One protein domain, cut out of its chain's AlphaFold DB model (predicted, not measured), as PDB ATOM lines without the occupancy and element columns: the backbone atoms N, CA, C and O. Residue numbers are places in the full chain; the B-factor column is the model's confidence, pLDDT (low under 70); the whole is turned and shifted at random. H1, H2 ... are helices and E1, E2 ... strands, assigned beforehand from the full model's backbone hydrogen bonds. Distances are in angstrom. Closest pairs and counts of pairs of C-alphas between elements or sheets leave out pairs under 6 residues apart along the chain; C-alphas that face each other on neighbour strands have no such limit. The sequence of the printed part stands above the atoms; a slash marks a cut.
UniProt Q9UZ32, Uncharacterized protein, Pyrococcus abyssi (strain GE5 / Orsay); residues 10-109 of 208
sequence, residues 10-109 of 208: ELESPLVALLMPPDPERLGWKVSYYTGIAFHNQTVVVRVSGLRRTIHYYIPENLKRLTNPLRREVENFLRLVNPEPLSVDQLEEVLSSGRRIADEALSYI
ATOM      1  N   GLU A  10      21.084  38.598  30.162       88.00
ATOM      2  CA  GLU A  10      21.947  39.256  29.190       88.00
ATOM      3  C   GLU A  10      22.100  38.474  27.883       88.00
ATOM      4  O   GLU A  10      22.473  39.083  26.890       88.00
ATOM      5  N   LEU A  11      21.839  37.166  27.867       90.69
ATOM      6  CA  LEU A  11      21.833  36.343  26.655       90.69
ATOM      7  C   LEU A  11      20.464  36.330  25.974       90.69
ATOM      8  O   LEU A  11      20.407  36.226  24.755       90.69
ATOM      9  N   GLU A  12      19.383  36.498  26.738       88.44
ATOM     10  CA  GLU A  12      18.030  36.681  26.192       88.44
ATOM     11  C   GLU A  12      17.878  38.043  25.501       88.44
ATOM     12  O   GLU A  12      17.163  38.178  24.511       88.44
ATOM     13  N   SER A  13      18.591  39.059  26.000       90.25
ATOM     14  CA  SER A  13      18.646  40.397  25.410       90.25
ATOM     15  C   SER A  13      20.104  40.862  25.240       90.25
ATOM     16  O   SER A  13      20.607  41.700  26.004       90.25
ATOM     17  N   PRO A  14      20.816  40.304  24.246       93.31
ATOM     18  CA  PRO A  14      22.254  40.501  24.062       93.31
ATOM     19  C   PRO A  14      22.617  41.888  23.541       93.31
ATOM     20  O   PRO A  14      23.742  42.337  23.741       93.31
ATOM     21  N   LEU A  15      21.678  42.602  22.926       93.69
ATOM     22  CA  LEU A  15      21.873  43.965  22.450       93.69
ATOM     23  C   LEU A  15      20.780  44.867  23.019       93.69
ATOM     24  O   LEU A  15      19.605  44.687  22.712       93.69
ATOM     25  N   VAL A  16      21.170  45.850  23.830       93.00
ATOM     26  CA  VAL A  16      20.240  46.810  24.438       93.00
ATOM     27  C   VAL A  16      20.779  48.218  24.269       93.00
ATOM     28  O   VAL A  16      21.946  48.471  24.553       93.00
ATOM     29  N   ALA A  17      19.918  49.144  23.859       93.44
ATOM     30  CA  ALA A  17      20.220  50.566  23.828       93.44
ATOM     31  C   ALA A  17      19.347  51.304  24.847       93.44
ATOM     32  O   ALA A  17      18.125  51.160  24.857       93.44
ATOM     33  N   LEU A  18      19.980  52.108  25.695       94.94
ATOM     34  CA  LEU A  18      19.303  53.064  26.553       94.94
ATOM     35  C   LEU A  18      19.101  54.354  25.761       94.94
ATOM     36  O   LEU A  18      20.069  55.043  25.425       94.94
ATOM     37  N   LEU A  19      17.842  54.665  25.474       93.81
ATOM     38  CA  LEU A  19      17.442  55.900  24.814       93.81
ATOM     39  C   LEU A  19      17.042  56.932  25.863       93.81
ATOM     40  O   LEU A  19      16.312  56.612  26.800       93.81
ATOM     41  N   MET A  20      17.500  58.168  25.693       93.56
ATOM     42  CA  MET A  20      17.115  59.289  26.540       93.56
ATOM     43  C   MET A  20      16.685  60.482  25.687       93.56
ATOM     44  O   MET A  20      17.344  60.796  24.690       93.56
ATOM     45  N   PRO A  21      15.605  61.180  26.075       90.38
ATOM     46  CA  PRO A  21      15.204  62.390  25.384       90.38
ATOM     47  C   PRO A  21      16.241  63.495  25.640       90.38
ATOM     48  O   PRO A  21      16.671  63.682  26.786       90.38
ATOM     49  N   PRO A  22      16.650  64.257  24.613       89.50
ATOM     50  CA  PRO A  22      17.419  65.470  24.843       89.50
ATOM     51  C   PRO A  22      16.571  66.506  25.594       89.50
ATOM     52  O   PRO A  22      15.352  66.401  25.690       89.50
ATOM     53  N   ASP A  23      17.232  67.522  26.129       91.75
ATOM     54  CA  ASP A  23      16.598  68.638  26.819       91.75
ATOM     55  C   ASP A  23      15.575  69.359  25.904       91.75
ATOM     56  O   ASP A  23      15.963  69.816  24.820       91.75
ATOM     57  N   PRO A  24      14.295  69.494  26.317       90.25
ATOM     58  CA  PRO A  24      13.271  70.177  25.530       90.25
ATOM     59  C   PRO A  24      13.644  71.609  25.140       90.25
ATOM     60  O   PRO A  24      13.281  72.053  24.049       90.25
ATOM     61  N   GLU A  25      14.386  72.332  25.986       91.25
ATOM     62  CA  GLU A  25      14.805  73.709  25.702       91.25
ATOM     63  C   GLU A  25      15.730  73.769  24.485       91.25
ATOM     64  O   GLU A  25      15.631  74.679  23.661       91.25
ATOM     65  N   ARG A  26      16.562  72.739  24.293       85.12
ATOM     66  CA  ARG A  26      17.453  72.620  23.127       85.12
ATOM     67  C   ARG A  26      16.705  72.349  21.828       85.12
ATOM     68  O   ARG A  26      17.271  72.537  20.755       85.12
ATOM     69  N   LEU A  27      15.449  71.921  21.924       83.56
ATOM     70  CA  LEU A  27      14.542  71.727  20.795       83.56
ATOM     71  C   LEU A  27      13.501  72.851  20.683       83.56
ATOM     72  O   LEU A  27      12.556  72.741  19.900       83.56
ATOM     73  N   GLY A  28      13.627  73.916  21.481       87.81
ATOM     74  CA  GLY A  28      12.659  75.011  21.516       87.81
ATOM     75  C   GLY A  28      11.257  74.560  21.933       87.81
ATOM     76  O   GLY A  28      10.277  75.048  21.376       87.81
ATOM     77  N   TRP A  29      11.156  73.594  22.856       88.62
ATOM     78  CA  TRP A  29       9.899  73.024  23.371       88.62
ATOM     79  C   TRP A  29       9.006  72.342  22.327       88.62
ATOM     80  O   TRP A  29       7.861  71.980  22.606       88.62
ATOM     81  N   LYS A  30       9.531  72.079  21.128       85.12
ATOM     82  CA  LYS A  30       8.832  71.316  20.094       85.12
ATOM     83  C   LYS A  30       9.022  69.824  20.338       85.12
ATOM     84  O   LYS A  30       9.793  69.158  19.663       85.12
ATOM     85  N   VAL A  31       8.296  69.303  21.324       75.69
ATOM     86  CA  VAL A  31       8.307  67.889  21.754       75.69
ATOM     87  C   VAL A  31       7.983  66.930  20.600       75.69
ATOM     88  O   VAL A  31       8.488  65.813  20.563       75.69
ATOM     89  N   SER A  32       7.215  67.373  19.599       79.50
ATOM     90  CA  SER A  32       6.993  66.605  18.367       79.50
ATOM     91  C   SER A  32       8.283  66.284  17.608       79.50
ATOM     92  O   SER A  32       8.306  65.340  16.831       79.50
ATOM     93  N   TYR A  33       9.378  67.010  17.838       80.06
ATOM     94  CA  TYR A  33      10.670  66.686  17.243       80.06
ATOM     95  C   TYR A  33      11.308  65.444  17.865       80.06
ATOM     96  O   TYR A  33      12.140  64.834  17.204       80.06
ATOM     97  N   TYR A  34      10.894  64.990  19.055       76.50
ATOM     98  CA  TYR A  34      11.404  63.734  19.619       76.50
ATOM     99  C   TYR A  34      11.125  62.527  18.728       76.50
ATOM    100  O   TYR A  34      11.976  61.650  18.638       76.50
ATOM    101  N   THR A  35       9.989  62.493  18.028       69.56
ATOM    102  CA  THR A  35       9.680  61.401  17.092       69.56
ATOM    103  C   THR A  35      10.507  61.481  15.807       69.56
ATOM    104  O   THR A  35      10.700  60.468  15.146       69.56
ATOM    105  N   GLY A  36      11.017  62.670  15.463       68.00
ATOM    106  CA  GLY A  36      11.894  62.898  14.312       68.00
ATOM    107  C   GLY A  36      13.389  62.808  14.629       68.00
ATOM    108  O   GLY A  36      14.209  62.790  13.711       68.00
ATOM    109  N   ILE A  37      13.776  62.758  15.908       75.94
ATOM    110  CA  ILE A  37      15.173  62.567  16.289       75.94
ATOM    111  C   ILE A  37      15.542  61.114  16.013       75.94
ATOM    112  O   ILE A  37      14.986  60.184  16.592       75.94
ATOM    113  N   ALA A  38      16.532  60.936  15.147       77.94
ATOM    114  CA  ALA A  38      17.042  59.623  14.812       77.94
ATOM    115  C   ALA A  38      17.545  58.864  16.053       77.94
ATOM    116  O   ALA A  38      18.140  59.451  16.959       77.94
ATOM    117  N   PHE A  39      17.361  57.541  16.048       84.69
ATOM    118  CA  PHE A  39      17.764  56.614  17.114       84.69
ATOM    119  C   PHE A  39      19.175  56.890  17.665       84.69
ATOM    120  O   PHE A  39      19.392  56.943  18.879       84.69
ATOM    121  N   HIS A  40      20.129  57.154  16.768       85.25
ATOM    122  CA  HIS A  40      21.520  57.422  17.124       85.25
ATOM    123  C   HIS A  40      21.708  58.676  17.989       85.25
ATOM    124  O   HIS A  40      22.637  58.730  18.781       85.25
ATOM    125  N   ASN A  41      20.821  59.669  17.884       85.69
ATOM    126  CA  ASN A  41      20.884  60.917  18.650       85.69
ATOM    127  C   ASN A  41      20.213  60.824  20.027       85.69
ATOM    128  O   ASN A  41      20.398  61.724  20.847       85.69
ATOM    129  N   GLN A  42      19.431  59.771  20.279       90.31
ATOM    130  CA  GLN A  42      18.816  59.502  21.587       90.31
ATOM    131  C   GLN A  42      19.578  58.444  22.382       90.31
ATOM    132  O   GLN A  42      19.423  58.354  23.596       90.31
ATOM    133  N   THR A  43      20.396  57.631  21.716       95.06
ATOM    134  CA  THR A  43      21.138  56.551  22.368       95.06
ATOM    135  C   THR A  43      22.223  57.124  23.273       95.06
ATOM    136  O   THR A  43      23.118  57.821  22.802       95.06
ATOM    137  N   VAL A  44      22.163  56.834  24.573       96.62
ATOM    138  CA  VAL A  44      23.168  57.294  25.549       96.62
ATOM    139  C   VAL A  44      24.074  56.180  26.039       96.62
ATOM    140  O   VAL A  44      25.240  56.442  26.320       96.62
ATOM    141  N   VAL A  45      23.561  54.951  26.118       97.12
ATOM    142  CA  VAL A  45      24.318  53.754  26.501       97.12
ATOM    143  C   VAL A  45      23.898  52.603  25.606       97.12
ATOM    144  O   VAL A  45      22.717  52.458  25.301       97.12
ATOM    145  N   VAL A  46      24.849  51.763  25.220       97.06
ATOM    146  CA  VAL A  46      24.593  50.491  24.543       97.06
ATOM    147  C   VAL A  46      25.259  49.377  25.324       97.06
ATOM    148  O   VAL A  46      26.422  49.487  25.695       97.06
ATOM    149  N   ARG A  47      24.539  48.286  25.562       96.12
ATOM    150  CA  ARG A  47      25.087  47.043  26.093       96.12
ATOM    151  C   ARG A  47      25.141  46.012  24.982       96.12
ATOM    152  O   ARG A  47      24.120  45.743  24.352       96.12
ATOM    153  N   VAL A  48      26.305  45.396  24.819       96.69
ATOM    154  CA  VAL A  48      26.504  44.223  23.969       96.69
ATOM    155  C   VAL A  48      27.000  43.071  24.836       96.69
ATOM    156  O   VAL A  48      28.087  43.132  25.408       96.69
ATOM    157  N   SER A  49      26.202  42.018  24.940       95.81
ATOM    158  CA  SER A  49      26.467  40.827  25.740       95.81
ATOM    159  C   SER A  49      26.583  39.612  24.835       95.81
ATOM    160  O   SER A  49      25.626  39.225  24.175       95.81
ATOM    161  N   GLY A  50      27.763  39.002  24.817       94.00
ATOM    162  CA  GLY A  50      27.977  37.688  24.224       94.00
ATOM    163  C   GLY A  50      28.121  36.609  25.291       94.00
ATOM    164  O   GLY A  50      28.123  36.886  26.490       94.00
ATOM    165  N   LEU A  51      28.345  35.372  24.850       92.25
ATOM    166  CA  LEU A  51      28.454  34.199  25.730       92.25
ATOM    167  C   LEU A  51      29.544  34.328  26.806       92.25
ATOM    168  O   LEU A  51      29.431  33.754  27.884       92.25
ATOM    169  N   ARG A  52      30.616  35.073  26.513       90.81
ATOM    170  CA  ARG A  52      31.796  35.181  27.388       90.81
ATOM    171  C   ARG A  52      31.930  36.518  28.102       90.81
ATOM    172  O   ARG A  52      32.593  36.582  29.131       90.81
ATOM    173  N   ARG A  53      31.383  37.592  27.533       92.56
ATOM    174  CA  ARG A  53      31.613  38.953  28.028       92.56
ATOM    175  C   ARG A  53      30.454  39.879  27.708       92.56
ATOM    176  O   ARG A  53      29.819  39.741  26.664       92.56
ATOM    177  N   THR A  54      30.283  40.865  28.574       95.12
ATOM    178  CA  THR A  54      29.396  42.006  28.374       95.12
ATOM    179  C   THR A  54      30.239  43.267  28.296       95.12
ATOM    180  O   THR A  54      31.101  43.483  29.146       95.12
ATOM    181  N   ILE A  55      29.987  44.083  27.280       95.88
ATOM    182  CA  ILE A  55      30.608  45.392  27.093       95.88
ATOM    183  C   ILE A  55      29.503  46.438  27.136       95.88
ATOM    184  O   ILE A  55      28.445  46.263  26.524       95.88
ATOM    185  N   HIS A  56      29.752  47.520  27.863       97.38
ATOM    186  CA  HIS A  56      28.905  48.700  27.851       97.38
ATOM    187  C   HIS A  56      29.643  49.814  27.116       97.38
ATOM    188  O   HIS A  56      30.823  50.040  27.365       97.38
ATOM    189  N   TYR A  57      28.933  50.517  26.249       97.94
ATOM    190  CA  TYR A  57      29.390  51.722  25.577       97.94
ATOM    191  C   TYR A  57      28.520  52.891  25.999       97.94
ATOM    192  O   TYR A  57      27.336  52.700  26.277       97.94
ATOM    193  N   TYR A  58      29.058  54.101  26.001       97.94
ATOM    194  CA  TYR A  58      28.265  55.312  26.194       97.94
ATOM    195  C   TYR A  58      28.619  56.367  25.157       97.94
ATOM    196  O   TYR A  58      29.731  56.373  24.643       97.94
ATOM    197  N   ILE A  59      27.667  57.256  24.865       97.56
ATOM    198  CA  ILE A  59      27.810  58.291  23.840       97.56
ATOM    199  C   ILE A  59      27.923  59.661  24.533       97.56
ATOM    200  O   ILE A  59      26.893  60.247  24.907       97.56
ATOM    201  N   PRO A  60      29.147  60.191  24.751       96.62
ATOM    202  CA  PRO A  60      29.357  61.440  25.484       96.62
ATOM    203  C   PRO A  60      28.599  62.635  24.890       96.62
ATOM    204  O   PRO A  60      28.136  63.514  25.619       96.62
ATOM    205  N   GLU A  61      28.467  62.686  23.565       94.56
ATOM    206  CA  GLU A  61      27.786  63.749  22.828       94.56
ATOM    207  C   GLU A  61      26.301  63.809  23.184       94.56
ATOM    208  O   GLU A  61      25.767  64.896  23.422       94.56
ATOM    209  N   ASN A  62      25.644  62.653  23.279       94.69
ATOM    210  CA  ASN A  62      24.224  62.565  23.611       94.69
ATOM    211  C   ASN A  62      23.978  62.801  25.101       94.69
ATOM    212  O   ASN A  62      23.021  63.483  25.464       94.69
ATOM    213  N   LEU A  63      24.894  62.367  25.971       95.12
ATOM    214  CA  LEU A  63      24.838  62.663  27.404       95.12
ATOM    215  C   LEU A  63      24.836  64.181  27.684       95.12
ATOM    216  O   LEU A  63      24.088  64.684  28.529       95.12
ATOM    217  N   LYS A  64      25.623  64.946  26.915       93.75
ATOM    218  CA  LYS A  64      25.660  66.419  26.986       93.75
ATOM    219  C   LYS A  64      24.362  67.084  26.533       93.75
ATOM    220  O   LYS A  64      24.199  68.278  26.788       93.75
ATOM    221  N   ARG A  65      23.467  66.368  25.847       92.00
ATOM    222  CA  ARG A  65      22.172  66.879  25.372       92.00
ATOM    223  C   ARG A  65      21.049  66.699  26.384       92.00
ATOM    224  O   ARG A  65      20.018  67.331  26.208       92.00
ATOM    225  N   LEU A  66      21.250  65.897  27.426       94.38
ATOM    226  CA  LEU A  66      20.249  65.669  28.467       94.38
ATOM    227  C   LEU A  66      20.107  66.880  29.398       94.38
ATOM    228  O   LEU A  66      21.060  67.657  29.567       94.38
ATOM    229  N   THR A  67      18.949  66.965  30.059       95.12
ATOM    230  CA  THR A  67      18.729  67.865  31.200       95.12
ATOM    231  C   THR A  67      19.696  67.527  32.339       95.12
ATOM    232  O   THR A  67      20.161  66.393  32.470       95.12
ATOM    233  N   ASN A  68      20.002  68.501  33.199       95.31
ATOM    234  CA  ASN A  68      20.959  68.296  34.292       95.31
ATOM    235  C   ASN A  68      20.577  67.153  35.256       95.31
ATOM    236  O   ASN A  68      21.468  66.367  35.580       95.31
ATOM    237  N   PRO A  69      19.314  67.010  35.712       96.38
ATOM    238  CA  PRO A  69      18.939  65.891  36.577       96.38
ATOM    239  C   PRO A  69      19.145  64.540  35.889       96.38
ATOM    240  O   PRO A  69      19.786  63.660  36.454       96.38
ATOM    241  N   LEU A  70      18.693  64.405  34.637       95.75
ATOM    242  CA  LEU A  70      18.805  63.150  33.897       95.75
ATOM    243  C   LEU A  70      20.264  62.789  33.605       95.75
ATOM    244  O   LEU A  70      20.655  61.635  33.747       95.75
ATOM    245  N   ARG A  71      21.092  63.784  33.258       96.88
ATOM    246  CA  ARG A  71      22.531  63.583  33.070       96.88
ATOM    247  C   ARG A  71      23.186  63.008  34.320       96.88
ATOM    248  O   ARG A  71      23.946  62.058  34.192       96.88
ATOM    249  N   ARG A  72      22.891  63.555  35.505       97.06
ATOM    250  CA  ARG A  72      23.476  63.078  36.771       97.06
ATOM    251  C   ARG A  72      23.098  61.628  37.060       97.06
ATOM    252  O   ARG A  72      23.965  60.851  37.439       97.06
ATOM    253  N   GLU A  73      21.838  61.257  36.839       97.38
ATOM    254  CA  GLU A  73      21.395  59.869  37.016       97.38
ATOM    255  C   GLU A  73      22.099  58.918  36.045       97.38
ATOM    256  O   GLU A  73      22.600  57.869  36.454       97.38
ATOM    257  N   VAL A  74      22.220  59.311  34.774       96.69
ATOM    258  CA  VAL A  74      22.969  58.516  33.796       96.69
ATOM    259  C   VAL A  74      24.440  58.425  34.203       96.69
ATOM    260  O   VAL A  74      24.968  57.325  34.245       96.69
ATOM    261  N   GLU A  75      25.099  59.521  34.580       97.19
ATOM    262  CA  GLU A  75      26.494  59.518  35.047       97.19
ATOM    263  C   GLU A  75      26.713  58.615  36.270       97.19
ATOM    264  O   GLU A  75      27.721  57.909  36.328       97.19
ATOM    265  N   ASN A  76      25.778  58.587  37.224       96.88
ATOM    266  CA  ASN A  76      25.818  57.657  38.354       96.88
ATOM    267  C   ASN A  76      25.754  56.202  37.875       96.88
ATOM    268  O   ASN A  76      26.547  55.373  38.320       96.88
ATOM    269  N   PHE A  77      24.866  55.904  36.927       96.50
ATOM    270  CA  PHE A  77      24.788  54.592  36.290       96.50
ATOM    271  C   PHE A  77      26.077  54.229  35.527       96.50
ATOM    272  O   PHE A  77      26.570  53.111  35.678       96.50
ATOM    273  N   LEU A  78      26.686  55.164  34.784       97.00
ATOM    274  CA  LEU A  78      27.948  54.928  34.064       97.00
ATOM    275  C   LEU A  78      29.082  54.523  35.017       97.00
ATOM    276  O   LEU A  78      29.887  53.661  34.676       97.00
ATOM    277  N   ARG A  79      29.132  55.076  36.237       96.19
ATOM    278  CA  ARG A  79      30.138  54.681  37.244       96.19
ATOM    279  C   ARG A  79      29.994  53.230  37.702       96.19
ATOM    280  O   ARG A  79      30.985  52.637  38.110       96.19
ATOM    281  N   LEU A  80      28.785  52.669  37.646       95.56
ATOM    282  CA  LEU A  80      28.521  51.283  38.041       95.56
ATOM    283  C   LEU A  80      28.913  50.290  36.946       95.56
ATOM    284  O   LEU A  80      29.411  49.210  37.250       95.56
ATOM    285  N   VAL A  81      28.675  50.647  35.680       94.19
ATOM    286  CA  VAL A  81      28.875  49.732  34.541       94.19
ATOM    287  C   VAL A  81      30.214  49.914  33.823       94.19
ATOM    288  O   VAL A  81      30.541  49.094  32.968       94.19
ATOM    289  N   ASN A  82      30.976  50.957  34.175       95.12
ATOM    290  CA  ASN A  82      32.293  51.311  33.630       95.12
ATOM    291  C   ASN A  82      32.388  51.174  32.091       95.12
ATOM    292  O   ASN A  82      33.137  50.330  31.594       95.12
ATOM    293  N   PRO A  83      31.591  51.951  31.333       97.31
ATOM    294  CA  PRO A  83      31.468  51.791  29.894       97.31
ATOM    295  C   PRO A  83      32.617  52.441  29.121       97.31
ATOM    296  O   PRO A  83      33.231  53.409  29.570       97.31
ATOM    297  N   GLU A  84      32.837  51.963  27.901       97.31
ATOM    298  CA  GLU A  84      33.763  52.560  26.941       97.31
ATOM    299  C   GLU A  84      33.092  53.725  26.186       97.31
ATOM    300  O   GLU A  84      31.919  53.627  25.809       97.31
ATOM    301  N   PRO A  85      33.785  54.852  25.955       97.25
ATOM    302  CA  PRO A  85      33.233  55.932  25.146       97.25
ATOM    303  C   PRO A  85      33.113  55.498  23.682       97.25
ATOM    304  O   PRO A  85      34.022  54.881  23.131       97.25
ATOM    305  N   LEU A  86      32.007  55.870  23.045       96.56
ATOM    306  CA  LEU A  86      31.696  55.574  21.652       96.56
ATOM    307  C   LEU A  86      31.138  56.829  20.983       96.56
ATOM    308  O   LEU A  86      30.250  57.476  21.538       96.56
ATOM    309  N   SER A  87      31.634  57.175  19.794       94.25
ATOM    310  CA  SER A  87      31.052  58.286  19.039       94.25
ATOM    311  C   SER A  87      29.725  57.881  18.388       94.25
ATOM    312  O   SER A  87      29.452  56.704  18.147       94.25
ATOM    313  N   VAL A  88      28.897  58.874  18.053       90.62
ATOM    314  CA  VAL A  88      27.633  58.650  17.326       90.62
ATOM    315  C   VAL A  88      27.871  57.932  15.990       90.62
ATOM    316  O   VAL A  88      27.086  57.061  15.624       90.62
ATOM    317  N   ASP A  89      28.965  58.247  15.295       90.25
ATOM    318  CA  ASP A  89      29.277  57.679  13.976       90.25
ATOM    319  C   ASP A  89      29.672  56.194  14.052       90.25
ATOM    320  O   ASP A  89      29.413  55.430  13.125       90.25
ATOM    321  N   GLN A  90      30.254  55.762  15.174       93.44
ATOM    322  CA  GLN A  90      30.647  54.366  15.407       93.44
ATOM    323  C   GLN A  90      29.486  53.488  15.899       93.44
ATOM    324  O   GLN A  90      29.598  52.261  15.941       93.44
ATOM    325  N   LEU A  91      28.360  54.096  16.282       92.88
ATOM    326  CA  LEU A  91      27.231  53.384  16.874       92.88
ATOM    327  C   LEU A  91      26.670  52.302  15.944       92.88
ATOM    328  O   LEU A  91      26.403  51.194  16.401       92.88
ATOM    329  N   GLU A  92      26.519  52.587  14.650       89.56
ATOM    330  CA  GLU A  92      25.942  51.617  13.712       89.56
ATOM    331  C   GLU A  92      26.812  50.360  13.573       89.56
ATOM    332  O   GLU A  92      26.291  49.245  13.518       89.56
ATOM    333  N   GLU A  93      28.137  50.516  13.600       91.88
ATOM    334  CA  GLU A  93      29.073  49.391  13.578       91.88
ATOM    335  C   GLU A  93      28.914  48.514  14.828       91.88
ATOM    336  O   GLU A  93      28.795  47.289  14.720       91.88
ATOM    337  N   VAL A  94      28.814  49.134  16.010       94.88
ATOM    338  CA  VAL A  94      28.584  48.422  17.276       94.88
ATOM    339  C   VAL A  94      27.239  47.700  17.275       94.88
ATOM    340  O   VAL A  94      27.172  46.544  17.693       94.88
ATOM    341  N   LEU A  95      26.170  48.328  16.779       91.94
ATOM    342  CA  LEU A  95      24.854  47.690  16.687       91.94
ATOM    343  C   LEU A  95      24.864  46.522  15.690       91.94
ATOM    344  O   LEU A  95      24.281  45.475  15.959       91.94
ATOM    345  N   SER A  96      25.534  46.673  14.546       89.38
ATOM    346  CA  SER A  96      25.688  45.612  13.545       89.38
ATOM    347  C   SER A  96      26.469  44.413  14.101       89.38
ATOM    348  O   SER A  96      26.010  43.271  14.020       89.38
ATOM    349  N   SER A  97      27.600  44.665  14.768       91.25
ATOM    350  CA  SER A  97      28.362  43.639  15.488       91.25
ATOM    351  C   SER A  97      27.525  42.979  16.591       91.25
ATOM    352  O   SER A  97      27.471  41.751  16.687       91.25
ATOM    353  N   GLY A  98      26.797  43.780  17.372       93.50
ATOM    354  CA  GLY A  98      25.914  43.306  18.432       93.50
ATOM    355  C   GLY A  98      24.806  42.382  17.929       93.50
ATOM    356  O   GLY A  98      24.492  41.400  18.593       93.50
ATOM    357  N   ARG A  99      24.265  42.617  16.728       91.25
ATOM    358  CA  ARG A  99      23.278  41.719  16.099       91.25
ATOM    359  C   ARG A  99      23.870  40.364  15.726       91.25
ATOM    360  O   ARG A  99      23.211  39.347  15.907       91.25
ATOM    361  N   ARG A 100      25.126  40.323  15.271       92.44
ATOM    362  CA  ARG A 100      25.831  39.049  15.043       92.44
ATOM    363  C   ARG A 100      26.041  38.283  16.348       92.44
ATOM    364  O   ARG A 100      25.841  37.075  16.387       92.44
ATOM    365  N   ILE A 101      26.390  38.987  17.423       95.06
ATOM    366  CA  ILE A 101      26.499  38.397  18.764       95.06
ATOM    367  C   ILE A 101      25.131  37.887  19.240       95.06
ATOM    368  O   ILE A 101      25.043  36.821  19.845       95.06
ATOM    369  N   ALA A 102      24.054  38.601  18.919       94.31
ATOM    370  CA  ALA A 102      22.700  38.165  19.224       94.31
ATOM    371  C   ALA A 102      22.313  36.875  18.480       94.31
ATOM    372  O   ALA A 102      21.707  35.987  19.073       94.31
ATOM    373  N   ASP A 103      22.736  36.717  17.224       95.25
ATOM    374  CA  ASP A 103      22.585  35.463  16.476       95.25
ATOM    375  C   ASP A 103      23.363  34.296  17.114       95.25
ATOM    376  O   ASP A 103      22.902  33.149  17.093       95.25
ATOM    377  N   GLU A 104      24.544  34.552  17.681       95.50
ATOM    378  CA  GLU A 104      25.307  33.552  18.444       95.50
ATOM    379  C   GLU A 104      24.582  33.162  19.738       95.50
ATOM    380  O   GLU A 104      24.435  31.970  20.014       95.50
ATOM    381  N   ALA A 105      24.073  34.144  20.489       95.06
ATOM    382  CA  ALA A 105      23.293  33.912  21.703       95.06
ATOM    383  C   ALA A 105      22.017  33.108  21.412       95.06
ATOM    384  O   ALA A 105      21.758  32.110  22.079       95.06
ATOM    385  N   LEU A 106      21.277  33.460  20.355       94.88
ATOM    386  CA  LEU A 106      20.094  32.711  19.932       94.88
ATOM    387  C   LEU A 106      20.441  31.267  19.548       94.88
ATOM    388  O   LEU A 106      19.709  30.347  19.899       94.88
ATOM    389  N   SER A 107      21.562  31.046  18.857       95.44
ATOM    390  CA  SER A 107      21.993  29.688  18.488       95.44
ATOM    391  C   SER A 107      22.341  28.848  19.716       95.44
ATOM    392  O   SER A 107      22.020  27.666  19.760       95.44
ATOM    393  N   TYR A 108      22.984  29.464  20.710       94.75
ATOM    394  CA  TYR A 108      23.279  28.825  21.988       94.75
ATOM    395  C   TYR A 108      21.992  28.443  22.731       94.75
ATOM    396  O   TYR A 108      21.848  27.288  23.116       94.75
ATOM    397  N   ILE A 109      21.032  29.368  22.846       93.62
ATOM    398  CA  ILE A 109      19.732  29.121  23.489       93.62
ATOM    399  C   ILE A 109      18.977  28.000  22.752       93.62
ATOM    400  O   ILE A 109      18.577  27.023  23.376       93.62
TER     401      ILE A 109
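This is residues 10 to 109 of the 208 residues of an uncharacterized protein of Pyrococcus abyssi (strain GE5 / Orsay) (UniProt Q9UZ32). A small antiparallel sheet of three strands, E1, E2 and E3, has a long helix over each face, H6 over one and H5, higher over the sheet, over the other. The link between these helices passes the edge of the sheet at E3, while the short helices H1 and H2 lie beyond one end of the sheet. The printed part has 100 residues, with six named helices and three named strands in the order E1 H1 H2 H3 E2 E3 H4 H5 H6; the sheet runs E1, E2, E3, and the class is mixed, helices and strands. The whole is compact, with a radius of gyration of the C-alphas of 14.6 A, yet elongated in outline, at 47 by 28 by 21 A.

E1, residues 15 to 19, is the antiparallel neighbour of E2, residues 43 to 49; N 18 and O 45 are 2.8 A apart. H1, residues 24 to 27, and H2, residues 31 to 35, are close but not clearly touching, their closest C-alphas, of Pro 24 and Val 31, 6.6 A apart; neither is on the sheet. H3, residues 39 to 42, only grazes the sheet. E2 forms a hairpin with its antiparallel neighbour E3, residues 54 to 58; N 57 and O 46 are 2.8 A apart. H4, residues 60 to 63, also only grazes the sheet. H5, residues 68 to 81, is on the sheet at a height of 10.1 A, over E2 and E3, and runs along the strands, at 17 degrees to E2 on the local plane; its closest C-alpha pair with E3 is Val 81 and His 56, 6.8 A. Residues 84 to 85 pair in parallel with residues 57 to 58 of E3. H6, residues 91 to 109, is on the opposite face from H5, giving three layers, helices on both faces of a sheet. Its height is 6.8 A, it lies over E2 and only just over E1, with 3 C-alphas falling on E1, and it runs along the strands, at 26 degrees to E2 on the local plane. The closest C-alphas of H6 and E2 are those of Gly 98 and Val 48, 5.6 A apart. Every O i to N i+4 pair is within hydrogen-bond range in H6, 9 of 10 in H5 and 0 of 1 in H2, which has 1 of 2 O i to N i+3 pairs within range; H1, H3 and H4 are too short for an i+4 pair.

E1 begins at C-alpha 15, (21.873, 43.965, 22.450), and is 12.9 A long from first to last C-alpha. E2 measures 16.9 A, E3 13.5 A, H5 20.2 A and H6 26.2 A. H6 ends at C-alpha 109, (19.732, 29.121, 23.489).

The two C-alphas farthest apart, those of Gly 28 and Tyr 108, are 47.4 A apart. The printed part has no cut and no long link. Mean pLDDT of the printed part is 92.0; residues 35 to 36 are under 70.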